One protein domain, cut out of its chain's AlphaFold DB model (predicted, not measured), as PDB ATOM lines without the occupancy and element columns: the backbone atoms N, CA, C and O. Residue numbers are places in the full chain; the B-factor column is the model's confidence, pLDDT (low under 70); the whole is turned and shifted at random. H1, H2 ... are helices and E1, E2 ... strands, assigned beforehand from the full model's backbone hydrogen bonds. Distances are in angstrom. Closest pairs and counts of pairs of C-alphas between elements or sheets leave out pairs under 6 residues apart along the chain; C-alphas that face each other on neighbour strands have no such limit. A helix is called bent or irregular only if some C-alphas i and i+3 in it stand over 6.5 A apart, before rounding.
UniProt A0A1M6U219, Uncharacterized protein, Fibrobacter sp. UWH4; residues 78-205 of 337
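Overview. This is residues 78 to 205 of the 337 residues of an uncharacterized protein of Fibrobacter sp. UWH4 (UniProt A0A1M6U219). H1, H4 and H5 form an up-and-down bundle, each running against the one before. H2 and arm H3a pack on H1. The 128 printed residues, mostly helix, include five named helices and one strand, H1 H2 H3 H4 E1 H5. It is only just compact, close to loose: radius of gyration of the C-alphas 16.3 A, spans 48 by 27 by 20 A.

Arrangement. H5, residues 174 to 200, touches H4, residues 132 to 157, closest at C-alphas 176 and 157, 5.0 A. H1, residues 80 to 92, irregular with C-alphas 88 and 91 8.1 A apart, touches H4's residues 145 to 157. H3, residues 102 to 126, one helix by its hydrogen bonds, is bent, C-alphas 110 and 113 6.8 A apart. In H2, residues 94 to 98, and H4 every O i to N i+4 pair is within hydrogen-bond range.

Along the chain. H5, 39.7 A long, ends at C-alpha 200 (-30.705, 11.197, -22.680).

Size, cuts and confidence. E1, residues 169 to 171, follows a long link; residues 201 to 205 have pLDDT under 70.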
ATOM      1  N   LYS A  78     -61.059 -18.728 -38.592       95.00
ATOM      2  CA  LYS A  78     -59.825 -18.817 -37.792       95.00
ATOM      3  C   LYS A  78     -59.031 -17.506 -37.867       95.00
ATOM      4  O   LYS A  78     -58.577 -17.106 -38.936       95.00
ATOM      5  N   GLY A  79     -58.818 -16.862 -36.720       95.81
ATOM      6  CA  GLY A  79     -58.084 -15.600 -36.604       95.81
ATOM      7  C   GLY A  79     -56.559 -15.720 -36.637       95.81
ATOM      8  O   GLY A  79     -55.878 -14.709 -36.537       95.81
ATOM      9  N   THR A  80     -55.988 -16.919 -36.777       97.00
ATOM     10  CA  THR A  80     -54.535 -17.128 -36.638       97.00
ATOM     11  C   THR A  80     -53.701 -16.335 -37.638       97.00
ATOM     12  O   THR A  80     -52.703 -15.735 -37.252       97.00
ATOM     13  N   LEU A  81     -54.109 -16.297 -38.908       97.06
ATOM     14  CA  LEU A  81     -53.371 -15.552 -39.928       97.06
ATOM     15  C   LEU A  81     -53.415 -14.046 -39.649       97.06
ATOM     16  O   LEU A  81     -52.376 -13.394 -39.605       97.06
ATOM     17  N   ILE A  82     -54.614 -13.503 -39.411       97.25
ATOM     18  CA  ILE A  82     -54.788 -12.067 -39.159       97.25
ATOM     19  C   ILE A  82     -54.103 -11.634 -37.857       97.25
ATOM     20  O   ILE A  82     -53.573 -10.529 -37.782       97.25
ATOM     21  N   PHE A  83     -54.048 -12.526 -36.863       98.12
ATOM     22  CA  PHE A  83     -53.309 -12.330 -35.620       98.12
ATOM     23  C   PHE A  83     -51.814 -12.143 -35.880       98.12
ATOM     24  O   PHE A  83     -51.255 -11.137 -35.454       98.12
ATOM     25  N   TRP A  84     -51.175 -13.059 -36.614       97.81
ATOM     26  CA  TRP A  84     -49.746 -12.948 -36.929       97.81
ATOM     27  C   TRP A  84     -49.429 -11.724 -37.783       97.81
ATOM     28  O   TRP A  84     -48.436 -11.047 -37.529       97.81
ATOM     29  N   MET A  85     -50.304 -11.388 -38.734       97.44
ATOM     30  CA  MET A  85     -50.160 -10.163 -39.524       97.44
ATOM     31  C   MET A  85     -50.233  -8.912 -38.647       97.44
ATOM     32  O   MET A  85     -49.462  -7.984 -38.857       97.44
ATOM     33  N   GLY A  86     -51.101  -8.893 -37.632       96.56
ATOM     34  CA  GLY A  86     -51.158  -7.794 -36.669       96.56
ATOM     35  C   GLY A  86     -49.969  -7.772 -35.706       96.56
ATOM     36  O   GLY A  86     -49.491  -6.702 -35.353       96.56
ATOM     37  N   ALA A  87     -49.476  -8.936 -35.281       95.81
ATOM     38  CA  ALA A  87     -48.390  -9.033 -34.308       95.81
ATOM     39  C   ALA A  87     -47.015  -8.696 -34.908       95.81
ATOM     40  O   ALA A  87     -46.206  -8.061 -34.241       95.81
ATOM     41  N   ILE A  88     -46.753  -9.114 -36.152       94.62
ATOM     42  CA  ILE A  88     -45.463  -8.917 -36.836       94.62
ATOM     43  C   ILE A  88     -45.484  -7.644 -37.687       94.62
ATOM     44  O   ILE A  88     -44.538  -6.864 -37.665       94.62
ATOM     45  N   PHE A  89     -46.569  -7.422 -38.430       94.56
ATOM     46  CA  PHE A  89     -46.695  -6.332 -39.404       94.56
ATOM     47  C   PHE A  89     -47.760  -5.306 -39.000       94.56
ATOM     48  O   PHE A  89     -48.281  -4.579 -39.849       94.56
ATOM     49  N   GLY A  90     -48.089  -5.233 -37.708       91.81
ATOM     50  CA  GLY A  90     -49.130  -4.350 -37.189       91.81
ATOM     51  C   GLY A  90     -48.909  -2.890 -37.557       91.81
ATOM     52  O   GLY A  90     -49.836  -2.226 -38.011       91.81
ATOM     53  N   GLU A  91     -47.669  -2.414 -37.460       91.06
ATOM     54  CA  GLU A  91     -47.296  -1.035 -37.799       91.06
ATOM     55  C   GLU A  91     -47.323  -0.740 -39.302       91.06
ATOM     56  O   GLU A  91     -47.362   0.421 -39.696       91.06
ATOM     57  N   LEU A  92     -47.339  -1.770 -40.152       93.69
ATOM     58  CA  LEU A  92     -47.529  -1.626 -41.598       93.69
ATOM     59  C   LEU A  92     -49.012  -1.647 -41.991       93.69
ATOM     60  O   LEU A  92     -49.347  -1.438 -43.153       93.69
ATOM     61  N   GLY A  93     -49.917  -1.938 -41.049       95.19
ATOM     62  CA  GLY A  93     -51.358  -1.954 -41.302       95.19
ATOM     63  C   GLY A  93     -51.859  -3.124 -42.147       95.19
ATOM     64  O   GLY A  93     -53.024  -3.111 -42.553       95.19
ATOM     65  N   VAL A  94     -51.035  -4.147 -42.395       96.06
ATOM     66  CA  VAL A  94     -51.381  -5.288 -43.262       96.06
ATOM     67  C   VAL A  94     -52.644  -6.000 -42.764       96.06
ATOM     68  O   VAL A  94     -53.551  -6.286 -43.547       96.06
ATOM     69  N   HIS A  95     -52.775  -6.203 -41.449       96.94
ATOM     70  CA  HIS A  95     -53.965  -6.817 -40.848       96.94
ATOM     71  C   HIS A  95     -55.234  -5.964 -41.012       96.94
ATOM     72  O   HIS A  95     -56.337  -6.490 -41.179       96.94
ATOM     73  N   CYS A  96     -55.110  -4.638 -41.015       97.19
ATOM     74  CA  CYS A  96     -56.234  -3.744 -41.290       97.19
ATOM     75  C   CYS A  96     -56.689  -3.867 -42.751       97.19
ATOM     76  O   CYS A  96     -57.888  -3.959 -43.010       97.19
ATOM     77  N   ILE A  97     -55.753  -3.937 -43.703       96.75
ATOM     78  CA  ILE A  97     -56.073  -4.100 -45.131       96.75
ATOM     79  C   ILE A  97     -56.765  -5.448 -45.370       96.75
ATOM     80  O   ILE A  97     -57.854  -5.485 -45.943       96.75
ATOM     81  N   MET A  98     -56.192  -6.537 -44.851       95.94
ATOM     82  CA  MET A  98     -56.733  -7.894 -45.004       95.94
ATOM     83  C   MET A  98     -58.121  -8.072 -44.379       95.94
ATOM     84  O   MET A  98     -58.914  -8.879 -44.850       95.94
ATOM     85  N   SER A  99     -58.447  -7.310 -43.334       95.81
ATOM     86  CA  SER A  99     -59.774  -7.332 -42.705       95.81
ATOM     87  C   SER A  99     -60.779  -6.365 -43.338       95.81
ATOM     88  O   SER A  99     -61.868  -6.140 -42.798       95.81
ATOM     89  N   GLY A 100     -60.431  -5.775 -44.484       95.56
ATOM     90  CA  GLY A 100     -61.277  -4.854 -45.235       95.56
ATOM     91  C   GLY A 100     -61.325  -3.429 -44.679       95.56
ATOM     92  O   GLY A 100     -62.112  -2.630 -45.178       95.56
ATOM     93  N   ARG A 101     -60.495  -3.089 -43.684       96.12
ATOM     94  CA  ARG A 101     -60.332  -1.731 -43.133       96.12
ATOM     95  C   ARG A 101     -59.189  -1.004 -43.845       96.12
ATOM     96  O   ARG A 101     -58.218  -0.585 -43.216       96.12
ATOM     97  N   THR A 102     -59.302  -0.865 -45.166       96.00
ATOM     98  CA  THR A 102     -58.224  -0.360 -46.033       96.00
ATOM     99  C   THR A 102     -57.723   1.022 -45.619       96.00
ATOM    100  O   THR A 102     -56.518   1.196 -45.485       96.00
ATOM    101  N   LEU A 103     -58.617   1.979 -45.335       96.00
ATOM    102  CA  LEU A 103     -58.231   3.332 -44.907       96.00
ATOM    103  C   LEU A 103     -57.373   3.310 -43.635       96.00
ATOM    104  O   LEU A 103     -56.323   3.940 -43.575       96.00
ATOM    105  N   ARG A 104     -57.786   2.530 -42.628       95.94
ATOM    106  CA  ARG A 104     -57.024   2.370 -41.382       95.94
ATOM    107  C   ARG A 104     -55.668   1.704 -41.626       95.94
ATOM    108  O   ARG A 104     -54.694   2.081 -40.986       95.94
ATOM    109  N   GLY A 105     -55.607   0.746 -42.549       96.06
ATOM    110  CA  GLY A 105     -54.358   0.109 -42.958       96.06
ATOM    111  C   GLY A 105     -53.372   1.088 -43.592       96.06
ATOM    112  O   GLY A 105     -52.220   1.131 -43.179       96.06
ATOM    113  N   TRP A 106     -53.840   1.940 -44.508       95.38
ATOM    114  CA  TRP A 106     -53.016   2.999 -45.097       95.38
ATOM    115  C   TRP A 106     -52.519   3.998 -44.053       95.38
ATOM    116  O   TRP A 106     -51.344   4.353 -44.065       95.38
ATOM    117  N   LEU A 107     -53.374   4.405 -43.111       94.94
ATOM    118  CA  LEU A 107     -52.952   5.280 -42.015       94.94
ATOM    119  C   LEU A 107     -51.841   4.640 -41.174       94.94
ATOM    120  O   LEU A 107     -50.891   5.325 -40.817       94.94
ATOM    121  N   TYR A 108     -51.915   3.339 -40.889       95.50
ATOM    122  CA  TYR A 108     -50.849   2.654 -40.150       95.50
ATOM    123  C   TYR A 108     -49.558   2.617 -40.950       95.50
ATOM    124  O   TYR A 108     -48.515   2.967 -40.415       95.50
ATOM    125  N   LEU A 109     -49.640   2.279 -42.237       93.12
ATOM    126  CA  LEU A 109     -48.473   2.262 -43.104       93.12
ATOM    127  C   LEU A 109     -47.761   3.620 -43.110       93.12
ATOM    128  O   LEU A 109     -46.558   3.672 -42.869       93.12
ATOM    129  N   PHE A 110     -48.501   4.710 -43.342       91.12
ATOM    130  CA  PHE A 110     -47.918   6.045 -43.445       91.12
ATOM    131  C   PHE A 110     -47.432   6.598 -42.111       91.12
ATOM    132  O   PHE A 110     -46.373   7.213 -42.106       91.12
ATOM    133  N   PHE A 111     -48.173   6.393 -41.014       91.12
ATOM    134  CA  PHE A 111     -47.881   7.006 -39.711       91.12
ATOM    135  C   PHE A 111     -47.114   6.116 -38.727       91.12
ATOM    136  O   PHE A 111     -46.558   6.642 -37.764       91.12
ATOM    137  N   GLY A 112     -47.041   4.808 -38.971       86.75
ATOM    138  CA  GLY A 112     -46.230   3.855 -38.217       86.75
ATOM    139  C   GLY A 112     -44.943   3.496 -38.953       86.75
ATOM    140  O   GLY A 112     -43.927   4.181 -38.835       86.75
ATOM    141  N   GLY A 113     -44.980   2.394 -39.710       73.81
ATOM    142  CA  GLY A 113     -43.760   1.765 -40.217       73.81
ATOM    143  C   GLY A 113     -42.989   2.587 -41.255       73.81
ATOM    144  O   GLY A 113     -41.755   2.549 -41.256       73.81
ATOM    145  N   PHE A 114     -43.683   3.339 -42.118       79.50
ATOM    146  CA  PHE A 114     -43.032   4.135 -43.158       79.50
ATOM    147  C   PHE A 114     -42.449   5.427 -42.589       79.50
ATOM    148  O   PHE A 114     -41.275   5.693 -42.808       79.50
ATOM    149  N   THR A 115     -43.201   6.194 -41.797       75.81
ATOM    150  CA  THR A 115     -42.758   7.478 -41.225       75.81
ATOM    151  C   THR A 115     -41.400   7.380 -40.544       75.81
ATOM    152  O   THR A 115     -40.517   8.162 -40.870       75.81
ATOM    153  N   PHE A 116     -41.173   6.436 -39.631       69.00
ATOM    154  CA  PHE A 116     -39.902   6.423 -38.897       69.00
ATOM    155  C   PHE A 116     -38.732   5.871 -39.729       69.00
ATOM    156  O   PHE A 116     -37.653   6.472 -39.768       69.00
ATOM    157  N   ASN A 117     -38.940   4.745 -40.419       71.94
ATOM    158  CA  ASN A 117     -37.870   4.055 -41.147       71.94
ATOM    159  C   ASN A 117     -37.516   4.740 -42.469       71.94
ATOM    160  O   ASN A 117     -36.335   4.873 -42.784       71.94
ATOM    161  N   PHE A 118     -38.508   5.222 -43.223       74.88
ATOM    162  CA  PHE A 118     -38.267   5.991 -44.444       74.88
ATOM    163  C   PHE A 118     -37.524   7.283 -44.120       74.88
ATOM    164  O   PHE A 118     -36.558   7.643 -44.781       74.88
ATOM    165  N   TRP A 119     -37.907   7.966 -43.047       72.12
ATOM    166  CA  TRP A 119     -37.307   9.252 -42.728       72.12
ATOM    167  C   TRP A 119     -35.863   9.124 -42.251       72.12
ATOM    168  O   TRP A 119     -34.993   9.847 -42.729       72.12
ATOM    169  N   LYS A 120     -35.567   8.167 -41.360       67.62
ATOM    170  CA  LYS A 120     -34.180   7.936 -40.927       67.62
ATOM    171  C   LYS A 120     -33.318   7.279 -42.001       67.62
ATOM    172  O   LYS A 120     -32.149   7.629 -42.120       67.62
ATOM    173  N   GLY A 121     -33.870   6.325 -42.749       71.19
ATOM    174  CA  GLY A 121     -33.113   5.529 -43.714       71.19
ATOM    175  C   GLY A 121     -32.974   6.185 -45.087       71.19
ATOM    176  O   GLY A 121     -31.882   6.206 -45.640       71.19
ATOM    177  N   PHE A 122     -34.067   6.720 -45.636       75.62
ATOM    178  CA  PHE A 122     -34.113   7.241 -47.006       75.62
ATOM    179  C   PHE A 122     -33.811   8.740 -47.084       75.62
ATOM    180  O   PHE A 122     -33.057   9.163 -47.955       75.62
ATOM    181  N   LEU A 123     -34.356   9.547 -46.165       74.50
ATOM    182  CA  LEU A 123     -34.113  10.999 -46.166       74.50
ATOM    183  C   LEU A 123     -32.821  11.389 -45.444       74.50
ATOM    184  O   LEU A 123     -32.251  12.432 -45.755       74.50
ATOM    185  N   GLY A 124     -32.325  10.537 -44.541       68.25
ATOM    186  CA  GLY A 124     -31.053  10.742 -43.844       68.25
ATOM    187  C   GLY A 124     -29.880  11.028 -44.797       68.25
ATOM    188  O   GLY A 124     -29.237  12.062 -44.644       68.25
ATOM    189  N   PRO A 125     -29.631  10.191 -45.823       72.12
ATOM    190  CA  PRO A 125     -28.573  10.433 -46.811       72.12
ATOM    191  C   PRO A 125     -28.778  11.671 -47.696       72.12
ATOM    192  O   PRO A 125     -27.815  12.170 -48.270       72.12
ATOM    193  N   LEU A 126     -30.019  12.155 -47.832       73.12
ATOM    194  CA  LEU A 126     -30.348  13.339 -48.633       73.12
ATOM    195  C   LEU A 126     -30.157  14.650 -47.861       73.12
ATOM    196  O   LEU A 126     -30.352  15.716 -48.439       73.12
ATOM    197  N   ASN A 127     -29.784  14.583 -46.578       62.88
ATOM    198  CA  ASN A 127     -29.540  15.740 -45.712       62.88
ATOM    199  C   ASN A 127     -30.710  16.723 -45.632       62.88
ATOM    200  O   ASN A 127     -30.535  17.919 -45.402       62.88
ATOM    201  N   ILE A 128     -31.929  16.217 -45.818       74.38
ATOM    202  CA  ILE A 128     -33.130  17.018 -45.635       74.38
ATOM    203  C   ILE A 128     -33.352  17.135 -44.129       74.38
ATOM    204  O   ILE A 128     -33.837  16.209 -43.476       74.38
ATOM    205  N   HIS A 129     -32.948  18.277 -43.577       70.31
ATOM    206  CA  HIS A 129     -33.183  18.613 -42.182       70.31
ATOM    207  C   HIS A 129     -34.623  19.077 -42.009       70.31
ATOM    208  O   HIS A 129     -35.078  20.017 -42.659       70.31
ATOM    209  N   PHE A 130     -35.342  18.414 -41.113       75.06
ATOM    210  CA  PHE A 130     -36.688  18.812 -40.748       75.06
ATOM    211  C   PHE A 130     -36.673  19.521 -39.402       75.06
ATOM    212  O   PHE A 130     -35.841  19.212 -38.544       75.06
ATOM    213  N   PRO A 131     -37.600  20.462 -39.185       77.81
ATOM    214  CA  PRO A 131     -37.689  21.140 -37.908       77.81
ATOM    215  C   PRO A 131     -38.047  20.145 -36.795       77.81
ATOM    216  O   PRO A 131     -38.800  19.189 -37.002       77.81
ATOM    217  N   LEU A 132     -37.542  20.404 -35.586       75.12
ATOM    218  CA  LEU A 132     -37.695  19.541 -34.407       75.12
ATOM    219  C   LEU A 132     -39.146  19.093 -34.160       75.12
ATOM    220  O   LEU A 132     -39.403  17.929 -33.849       75.12
ATOM    221  N   TRP A 133     -40.109  19.999 -34.341       82.00
ATOM    222  CA  TRP A 133     -41.525  19.708 -34.118       82.00
ATOM    223  C   TRP A 133     -42.062  18.604 -35.043       82.00
ATOM    224  O   TRP A 133     -42.910  17.826 -34.610       82.00
ATOM    225  N   MET A 134     -41.547  18.469 -36.275       84.19
ATOM    226  CA  MET A 134     -41.938  17.375 -37.175       84.19
ATOM    227  C   MET A 134     -41.455  16.034 -36.639       84.19
ATOM    228  O   MET A 134     -42.222  15.074 -36.610       84.19
ATOM    229  N   HIS A 135     -40.222  15.969 -36.133       80.50
ATOM    230  CA  HIS A 135     -39.711  14.754 -35.509       80.50
ATOM    231  C   HIS A 135     -40.537  14.354 -34.279       80.50
ATOM    232  O   HIS A 135     -40.841  13.172 -34.110       80.50
ATOM    233  N   ILE A 136     -40.943  15.314 -33.442       83.38
ATOM    234  CA  ILE A 136     -41.820  15.049 -32.289       83.38
ATOM    235  C   ILE A 136     -43.176  14.511 -32.760       83.38
ATOM    236  O   ILE A 136     -43.615  13.460 -32.291       83.38
ATOM    237  N   LEU A 137     -43.810  15.193 -33.720       87.50
ATOM    238  CA  LEU A 137     -45.116  14.814 -34.261       87.50
ATOM    239  C   LEU A 137     -45.101  13.393 -34.836       87.50
ATOM    240  O   LEU A 137     -46.012  12.609 -34.586       87.50
ATOM    241  N   MET A 138     -44.050  13.041 -35.571       85.69
ATOM    242  CA  MET A 138     -43.913  11.720 -36.172       85.69
ATOM    243  C   MET A 138     -43.656  10.613 -35.156       85.69
ATOM    244  O   MET A 138     -44.233   9.537 -35.283       85.69
ATOM    245  N   ASN A 139     -42.814  10.859 -34.147       83.81
ATOM    246  CA  ASN A 139     -42.622   9.892 -33.066       83.81
ATOM    247  C   ASN A 139     -43.946   9.648 -32.333       83.81
ATOM    248  O   ASN A 139     -44.303   8.499 -32.083       83.81
ATOM    249  N   LEU A 140     -44.706  10.711 -32.051       89.50
ATOM    250  CA  LEU A 140     -46.023  10.594 -31.428       89.50
ATOM    251  C   LEU A 140     -46.991   9.792 -32.308       89.50
ATOM    252  O   LEU A 140     -47.656   8.885 -31.813       89.50
ATOM    253  N   ALA A 141     -47.038  10.082 -33.612       91.69
ATOM    254  CA  ALA A 141     -47.868   9.347 -34.563       91.69
ATOM    255  C   ALA A 141     -47.499   7.853 -34.612       91.69
ATOM    256  O   ALA A 141     -48.391   7.006 -34.549       91.69
ATOM    257  N   SER A 142     -46.202   7.533 -34.626       89.56
ATOM    258  CA  SER A 142     -45.709   6.154 -34.589       89.56
ATOM    259  C   SER A 142     -46.156   5.439 -33.318       89.56
ATOM    260  O   SER A 142     -46.738   4.363 -33.407       89.56
ATOM    261  N   VAL A 143     -45.976   6.055 -32.142       90.75
ATOM    262  CA  VAL A 143     -46.413   5.486 -30.853       90.75
ATOM    263  C   VAL A 143     -47.922   5.233 -30.845       90.75
ATOM    264  O   VAL A 143     -48.370   4.172 -30.406       90.75
ATOM    265  N   VAL A 144     -48.719   6.173 -31.365       93.88
ATOM    266  CA  VAL A 144     -50.174   6.008 -31.487       93.88
ATOM    267  C   VAL A 144     -50.512   4.809 -32.376       93.88
ATOM    268  O   VAL A 144     -51.343   3.985 -31.990       93.88
ATOM    269  N   VAL A 145     -49.861   4.663 -33.534       94.69
ATOM    270  CA  VAL A 145     -50.075   3.512 -34.425       94.69
ATOM    271  C   VAL A 145     -49.695   2.200 -33.740       94.69
ATOM    272  O   VAL A 145     -50.500   1.268 -33.776       94.69
ATOM    273  N   THR A 146     -48.550   2.129 -33.055       93.06
ATOM    274  CA  THR A 146     -48.121   0.932 -32.314       93.06
ATOM    275  C   THR A 146     -49.152   0.531 -31.256       93.06
ATOM    276  O   THR A 146     -49.569  -0.627 -31.191       93.06
ATOM    277  N   VAL A 147     -49.651   1.487 -30.463       94.25
ATOM    278  CA  VAL A 147     -50.688   1.223 -29.450       94.25
ATOM    279  C   VAL A 147     -51.967   0.694 -30.095       94.25
ATOM    280  O   VAL A 147     -52.540  -0.295 -29.625       94.25
ATOM    281  N   LEU A 148     -52.422   1.315 -31.186       96.06
ATOM    282  CA  LEU A 148     -53.636   0.881 -31.868       96.06
ATOM    283  C   LEU A 148     -53.473  -0.495 -32.547       96.06
ATOM    284  O   LEU A 148     -54.429  -1.275 -32.557       96.06
ATOM    285  N   ALA A 149     -52.286  -0.815 -33.070       96.06
ATOM    286  CA  ALA A 149     -51.964  -2.136 -33.606       96.06
ATOM    287  C   ALA A 149     -52.014  -3.205 -32.505       96.06
ATOM    288  O   ALA A 149     -52.673  -4.231 -32.680       96.06
ATOM    289  N   CYS A 150     -51.442  -2.932 -31.327       95.88
ATOM    290  CA  CYS A 150     -51.547  -3.828 -30.175       95.88
ATOM    291  C   CYS A 150     -53.010  -4.028 -29.725       95.88
ATOM    292  O   CYS A 150     -53.409  -5.152 -29.416       95.88
ATOM    293  N   ILE A 151     -53.846  -2.977 -29.760       96.75
ATOM    294  CA  ILE A 151     -55.291  -3.084 -29.473       96.75
ATOM    295  C   ILE A 151     -55.991  -4.003 -30.479       96.75
ATOM    296  O   ILE A 151     -56.882  -4.769 -30.105       96.75
ATOM    297  N   ASP A 152     -55.617  -3.942 -31.756       97.19
ATOM    298  CA  ASP A 152     -56.172  -4.837 -32.766       97.19
ATOM    299  C   ASP A 152     -55.741  -6.288 -32.530       97.19
ATOM    300  O   ASP A 152     -56.602  -7.168 -32.523       97.19
ATOM    301  N   VAL A 153     -54.458  -6.537 -32.251       97.81
ATOM    302  CA  VAL A 153     -53.929  -7.868 -31.893       97.81
ATOM    303  C   VAL A 153     -54.669  -8.442 -30.683       97.81
ATOM    304  O   VAL A 153     -55.103  -9.594 -30.706       97.81
ATOM    305  N   TRP A 154     -54.906  -7.620 -29.660       97.94
ATOM    306  CA  TRP A 154     -55.699  -7.989 -28.491       97.94
ATOM    307  C   TRP A 154     -57.138  -8.367 -28.845       97.94
ATOM    308  O   TRP A 154     -57.648  -9.402 -28.411       97.94
ATOM    309  N   LYS A 155     -57.807  -7.553 -29.670       97.31
ATOM    310  CA  LYS A 155     -59.173  -7.838 -30.131       97.31
ATOM    311  C   LYS A 155     -59.238  -9.128 -30.943       97.31
ATOM    312  O   LYS A 155     -60.197  -9.879 -30.776       97.31
ATOM    313  N   ILE A 156     -58.241  -9.398 -31.786       97.25
ATOM    314  CA  ILE A 156     -58.139 -10.647 -32.549       97.25
ATOM    315  C   ILE A 156     -57.969 -11.833 -31.592       97.25
ATOM    316  O   ILE A 156     -58.713 -12.805 -31.697       97.25
ATOM    317  N   ALA A 157     -57.065 -11.731 -30.611       97.56
ATOM    318  CA  ALA A 157     -56.835 -12.777 -29.615       97.56
ATOM    319  C   ALA A 157     -58.091 -13.121 -28.795       97.56
ATOM    320  O   ALA A 157     -58.281 -14.269 -28.404       97.56
ATOM    321  N   GLN A 158     -58.970 -12.143 -28.566       97.06
ATOM    322  CA  GLN A 158     -60.240 -12.329 -27.858       97.06
ATOM    323  C   GLN A 158     -61.401 -12.778 -28.752       97.06
ATOM    324  O   GLN A 158     -62.520 -12.933 -28.270       97.06
ATOM    325  N   GLY A 159     -61.175 -12.930 -30.054       96.25
ATOM    326  CA  GLY A 159     -62.231 -13.269 -30.998       96.25
ATOM    327  C   GLY A 159     -63.228 -12.135 -31.282       96.25
ATOM    328  O   GLY A 159     -64.329 -12.378 -31.765       96.25
ATOM    329  N   ARG A 160     -62.873 -10.886 -30.946       96.62
ATOM    330  CA  ARG A 160     -63.740  -9.693 -31.067       96.62
ATOM    331  C   ARG A 160     -63.433  -8.850 -32.304       96.62
ATOM    332  O   ARG A 160     -63.940  -7.738 -32.448       96.62
ATOM    333  N   TYR A 161     -62.550  -9.328 -33.174       96.56
ATOM    334  CA  TYR A 161     -62.170  -8.614 -34.382       96.56
ATOM    335  C   TYR A 161     -63.099  -9.002 -35.533       96.56
ATOM    336  O   TYR A 161     -63.256 -10.181 -35.836       96.56
ATOM    337  N   VAL A 162     -63.724  -8.004 -36.158       95.88
ATOM    338  CA  VAL A 162     -64.728  -8.179 -37.221       95.88
ATOM    339  C   VAL A 162     -64.157  -7.714 -38.554       95.88
ATOM    340  O   VAL A 162     -63.582  -6.619 -38.629       95.88
ATOM    341  N   HIS A 163     -64.353  -8.515 -39.599       95.94
ATOM    342  CA  HIS A 163     -64.061  -8.123 -40.971       95.94
ATOM    343  C   HIS A 163     -65.037  -7.022 -41.420       95.94
ATOM    344  O   HIS A 163     -66.242  -7.238 -41.473       95.94
ATOM    345  N   SER A 164     -64.535  -5.849 -41.821       94.38
ATOM    346  CA  SER A 164     -65.385  -4.668 -42.065       94.38
ATOM    347  C   SER A 164     -66.336  -4.819 -43.251       94.38
ATOM    348  O   SER A 164     -67.464  -4.353 -43.176       94.38
ATOM    349  N   LYS A 165     -65.880  -5.443 -44.348       92.75
ATOM    350  CA  LYS A 165     -66.708  -5.655 -45.549       92.75
ATOM    351  C   LYS A 165     -67.585  -6.911 -45.476       92.75
ATOM    352  O   LYS A 165     -68.752  -6.850 -45.817       92.75
ATOM    353  N   LYS A 166     -67.013  -8.042 -45.040       91.31
ATOM    354  CA  LYS A 166     -67.676  -9.357 -45.024       91.31
ATOM    355  C   LYS A 166     -68.463  -9.658 -43.737       91.31
ATOM    356  O   LYS A 166     -69.174 -10.648 -43.686       91.31
ATOM    357  N   GLY A 167     -68.323  -8.857 -42.681       92.56
ATOM    358  CA  GLY A 167     -69.126  -8.961 -41.453       92.56
ATOM    359  C   GLY A 167     -68.779 -10.109 -40.496       92.56
ATOM    360  O   GLY A 167     -69.124 -10.019 -39.321       92.56
ATOM    361  N   PHE A 168     -68.063 -11.150 -40.932       92.88
ATOM    362  CA  PHE A 168     -67.706 -12.265 -40.050       92.88
ATOM    363  C   PHE A 168     -66.679 -11.877 -38.971       92.88
ATOM    364  O   PHE A 168     -65.844 -10.976 -39.138       92.88
ATOM    365  N   THR A 169     -66.714 -12.604 -37.854       94.56
ATOM    366  CA  THR A 169     -65.766 -12.487 -36.740       94.56
ATOM    367  C   THR A 169     -64.594 -13.452 -36.903       94.56
ATOM    368  O   THR A 169     -64.740 -14.593 -37.348       94.56
ATOM    369  N   TYR A 170     -63.403 -12.993 -36.528       95.88
ATOM    370  CA  TYR A 170     -62.220 -13.840 -36.431       95.88
ATOM    371  C   TYR A 170     -62.168 -14.481 -35.048       95.88
ATOM    372  O   TYR A 170     -62.209 -13.760 -34.059       95.88
ATOM    373  N   THR A 171     -62.035 -15.802 -34.957       96.69
ATOM    374  CA  THR A 171     -61.910 -16.525 -33.684       96.69
ATOM    375  C   THR A 171     -60.492 -16.434 -33.134       96.69
ATOM    376  O   THR A 171     -59.529 -16.720 -33.852       96.69
ATOM    377  N   GLY A 172     -60.362 -16.128 -31.845       95.94
ATOM    378  CA  GLY A 172     -59.092 -16.187 -31.125       95.94
ATOM    379  C   GLY A 172     -58.817 -17.566 -30.517       95.94
ATOM    380  O   GLY A 172     -59.741 -18.328 -30.236       95.94
ATOM    381  N   ALA A 173     -57.543 -17.882 -30.286       96.25
ATOM    382  CA  ALA A 173     -57.116 -19.048 -29.514       96.25
ATOM    383  C   ALA A 173     -56.507 -18.612 -28.172       96.25
ATOM    384  O   ALA A 173     -55.923 -17.535 -28.077       96.25
ATOM    385  N   LYS A 174     -56.570 -19.466 -27.139       96.06
ATOM    386  CA  LYS A 174     -56.053 -19.138 -25.792       96.06
ATOM    387  C   LYS A 174     -54.577 -18.706 -25.798       96.06
ATOM    388  O   LYS A 174     -54.216 -17.777 -25.086       96.06
ATOM    389  N   TRP A 175     -53.735 -19.325 -26.632       97.50
ATOM    390  CA  TRP A 175     -52.316 -18.962 -26.748       97.50
ATOM    391  C   TRP A 175     -52.097 -17.563 -27.348       97.50
ATOM    392  O   TRP A 175     -51.126 -16.899 -26.996       97.50
ATOM    393  N   MET A 176     -53.009 -17.078 -28.203       97.88
ATOM    394  CA  MET A 176     -52.906 -15.742 -28.806       97.88
ATOM    395  C   MET A 176     -52.978 -14.650 -27.746       97.88
ATOM    396  O   MET A 176     -52.345 -13.613 -27.890       97.88
ATOM    397  N   PHE A 177     -53.718 -14.890 -26.662       96.75
ATOM    398  CA  PHE A 177     -53.807 -13.958 -25.544       96.75
ATOM    399  C   PHE A 177     -52.457 -13.795 -24.837       96.75
ATOM    400  O   PHE A 177     -52.023 -12.672 -24.597       96.75
ATOM    401  N   ALA A 178     -51.755 -14.904 -24.577       96.75
ATOM    402  CA  ALA A 178     -50.418 -14.875 -23.987       96.75
ATOM    403  C   ALA A 178     -49.415 -14.138 -24.891       96.75
ATOM    404  O   ALA A 178     -48.654 -13.297 -24.413       96.75
ATOM    405  N   ILE A 179     -49.463 -14.386 -26.205       96.50
ATOM    406  CA  ILE A 179     -48.600 -13.686 -27.167       96.50
ATOM    407  C   ILE A 179     -48.966 -12.202 -27.271       96.50
ATOM    408  O   ILE A 179     -48.068 -11.371 -27.309       96.50
ATOM    409  N   ALA A 180     -50.250 -11.838 -27.243       96.25
ATOM    410  CA  ALA A 180     -50.668 -10.438 -27.254       96.25
ATOM    411  C   ALA A 180     -50.111  -9.669 -26.042       96.25
ATOM    412  O   ALA A 180     -49.599  -8.565 -26.213       96.25
ATOM    413  N   ILE A 181     -50.145 -10.260 -24.838       95.69
ATOM    414  CA  ILE A 181     -49.523  -9.674 -23.634       95.69
ATOM    415  C   ILE A 181     -48.018  -9.488 -23.841       95.69
ATOM    416  O   ILE A 181     -47.485  -8.417 -23.555       95.69
ATOM    417  N   LEU A 182     -47.333 -10.505 -24.370       95.38
ATOM    418  CA  LEU A 182     -45.901 -10.421 -24.650       95.38
ATOM    419  C   LEU A 182     -45.586  -9.312 -25.667       95.38
ATOM    420  O   LEU A 182     -44.677  -8.521 -25.431       95.38
ATOM    421  N   CYS A 183     -46.368  -9.193 -26.744       93.38
ATOM    422  CA  CYS A 183     -46.252  -8.104 -27.713       93.38
ATOM    423  C   CYS A 183     -46.425  -6.732 -27.047       93.38
ATOM    424  O   CYS A 183     -45.644  -5.828 -27.337       93.38
ATOM    425  N   TYR A 184     -47.389  -6.567 -26.135       93.75
ATOM    426  CA  TYR A 184     -47.545  -5.324 -25.372       93.75
ATOM    427  C   TYR A 184     -46.317  -5.008 -24.518       93.75
ATOM    428  O   TYR A 184     -45.856  -3.869 -24.527       93.75
ATOM    429  N   MET A 185     -45.777  -5.998 -23.803       94.94
ATOM    430  CA  MET A 185     -44.597  -5.797 -22.959       94.94
ATOM    431  C   MET A 185     -43.367  -5.428 -23.791       94.94
ATOM    432  O   MET A 185     -42.691  -4.454 -23.473       94.94
ATOM    433  N   ILE A 186     -43.108  -6.154 -24.884       93.38
ATOM    434  CA  ILE A 186     -41.962  -5.896 -25.768       93.38
ATOM    435  C   ILE A 186     -42.065  -4.501 -26.394       93.38
ATOM    436  O   ILE A 186     -41.109  -3.732 -26.315       93.38
ATOM    437  N   ASN A 187     -43.223  -4.138 -26.958       90.62
ATOM    438  CA  ASN A 187     -43.417  -2.812 -27.551       90.62
ATOM    439  C   ASN A 187     -43.356  -1.698 -26.500       90.62
ATOM    440  O   ASN A 187     -42.780  -0.645 -26.758       90.62
ATOM    441  N   GLY A 188     -43.890  -1.928 -25.297       90.25
ATOM    442  CA  GLY A 188     -43.799  -0.978 -24.188       90.25
ATOM    443  C   GLY A 188     -42.354  -0.717 -23.758       90.25
ATOM    444  O   GLY A 188     -41.956   0.439 -23.627       90.25
ATOM    445  N   ILE A 189     -41.546  -1.774 -23.606       92.50
ATOM    446  CA  ILE A 189     -40.110  -1.663 -23.301       92.50
ATOM    447  C   ILE A 189     -39.379  -0.945 -24.435       92.50
ATOM    448  O   ILE A 189     -38.570  -0.056 -24.173       92.50
ATOM    449  N   PHE A 190     -39.675  -1.292 -25.689       88.50
ATOM    450  CA  PHE A 190     -39.068  -0.653 -26.850       88.50
ATOM    451  C   PHE A 190     -39.353   0.855 -26.873       88.50
ATOM    452  O   PHE A 190     -38.401   1.636 -26.872       88.50
ATOM    453  N   ILE A 191     -40.624   1.266 -26.773       87.00
ATOM    454  CA  ILE A 191     -41.040   2.679 -26.735       87.00
ATOM    455  C   ILE A 191     -40.410   3.407 -25.541       87.00
ATOM    456  O   ILE A 191     -39.929   4.533 -25.683       87.00
ATOM    457  N   ALA A 192     -40.375   2.783 -24.360       88.25
ATOM    458  CA  ALA A 192     -39.746   3.382 -23.186       88.25
ATOM    459  C   ALA A 192     -38.239   3.586 -23.405       88.25
ATOM    460  O   ALA A 192     -37.725   4.680 -23.180       88.25
ATOM    461  N   SER A 193     -37.537   2.569 -23.912       86.44
ATOM    462  CA  SER A 193     -36.098   2.634 -24.183       86.44
ATOM    463  C   SER A 193     -35.749   3.662 -25.264       86.44
ATOM    464  O   SER A 193     -34.787   4.414 -25.107       86.44
ATOM    465  N   SER A 194     -36.554   3.760 -26.329       82.06
ATOM    466  CA  SER A 194     -36.359   4.755 -27.382       82.06
ATOM    467  C   SER A 194     -36.605   6.162 -26.853       82.06
ATOM    468  O   SER A 194     -35.820   7.059 -27.139       82.06
ATOM    469  N   THR A 195     -37.643   6.350 -26.033       79.38
ATOM    470  CA  THR A 195     -37.954   7.641 -25.404       79.38
ATOM    471  C   THR A 195     -36.847   8.069 -24.445       79.38
ATOM    472  O   THR A 195     -36.381   9.202 -24.530       79.38
ATOM    473  N   ILE A 196     -36.354   7.162 -23.592       84.38
ATOM    474  CA  ILE A 196     -35.219   7.430 -22.697       84.38
ATOM    475  C   ILE A 196     -33.983   7.812 -23.505       84.38
ATOM    476  O   ILE A 196     -33.348   8.801 -23.171       84.38
ATOM    477  N   LYS A 197     -33.668   7.090 -24.589       79.62
ATOM    478  CA  LYS A 197     -32.521   7.407 -25.451       79.62
ATOM    479  C   LYS A 197     -32.654   8.776 -26.121       79.62
ATOM    480  O   LYS A 197     -31.672   9.498 -26.241       79.62
ATOM    481  N   ILE A 198     -33.860   9.137 -26.562       74.19
ATOM    482  CA  ILE A 198     -34.153  10.462 -27.123       74.19
ATOM    483  C   ILE A 198     -33.916  11.538 -26.051       74.19
ATOM    484  O   ILE A 198     -33.185  12.493 -26.300       74.19
ATOM    485  N   ILE A 199     -34.451  11.352 -24.842       77.69
ATOM    486  CA  ILE A 199     -34.269  12.288 -23.723       77.69
ATOM    487  C   ILE A 199     -32.791  12.386 -23.310       77.69
ATOM    488  O   ILE A 199     -32.267  13.491 -23.181       77.69
ATOM    489  N   SER A 200     -32.099  11.255 -23.144       74.88
ATOM    490  CA  SER A 200     -30.705  11.197 -22.680       74.88
ATOM    491  C   SER A 200     -29.723  11.778 -23.687       74.88
ATOM    492  O   SER A 200     -28.716  12.355 -23.294       74.88
ATOM    493  N   ASN A 201     -30.015  11.656 -24.984       68.12
ATOM    494  CA  ASN A 201     -29.197  12.237 -26.046       68.12
ATOM    495  C   ASN A 201     -29.401  13.753 -26.197       68.12
ATOM    496  O   ASN A 201     -28.941  14.329 -27.176       68.12
ATOM    497  N   GLY A 202     -30.105  14.400 -25.264       58.31
ATOM    498  CA  GLY A 202     -30.309  15.841 -25.299       58.31
ATOM    499  C   GLY A 202     -31.271  16.288 -26.396       58.31
ATOM    500  O   GLY A 202     -31.269  17.457 -26.741       58.31
ATOM    501  N   PHE A 203     -32.135  15.415 -26.927       60.75
ATOM    502  CA  PHE A 203     -33.074  15.793 -27.994       60.75
ATOM    503  C   PHE A 203     -34.054  16.911 -27.583       60.75
ATOM    504  O   PHE A 203     -34.536  17.653 -28.432       60.75
ATOM    505  N   PHE A 204     -34.338  17.054 -26.283       52.91
ATOM    506  CA  PHE A 204     -35.093  18.190 -25.731       52.91
ATOM    507  C   PHE A 204     -34.216  19.374 -25.321       52.91
ATOM    508  O   PHE A 204     -34.733  20.436 -24.984       52.91
ATOM    509  N   ASN A 205     -32.900  19.204 -25.345       46.88
ATOM    510  CA  ASN A 205     -31.967  20.281 -25.110       46.88
ATOM    511  C   ASN A 205     -31.828  21.048 -26.431       46.88
ATOM    512  O   ASN A 205     -30.958  20.762 -27.247       46.88
TER     513      ASN A 205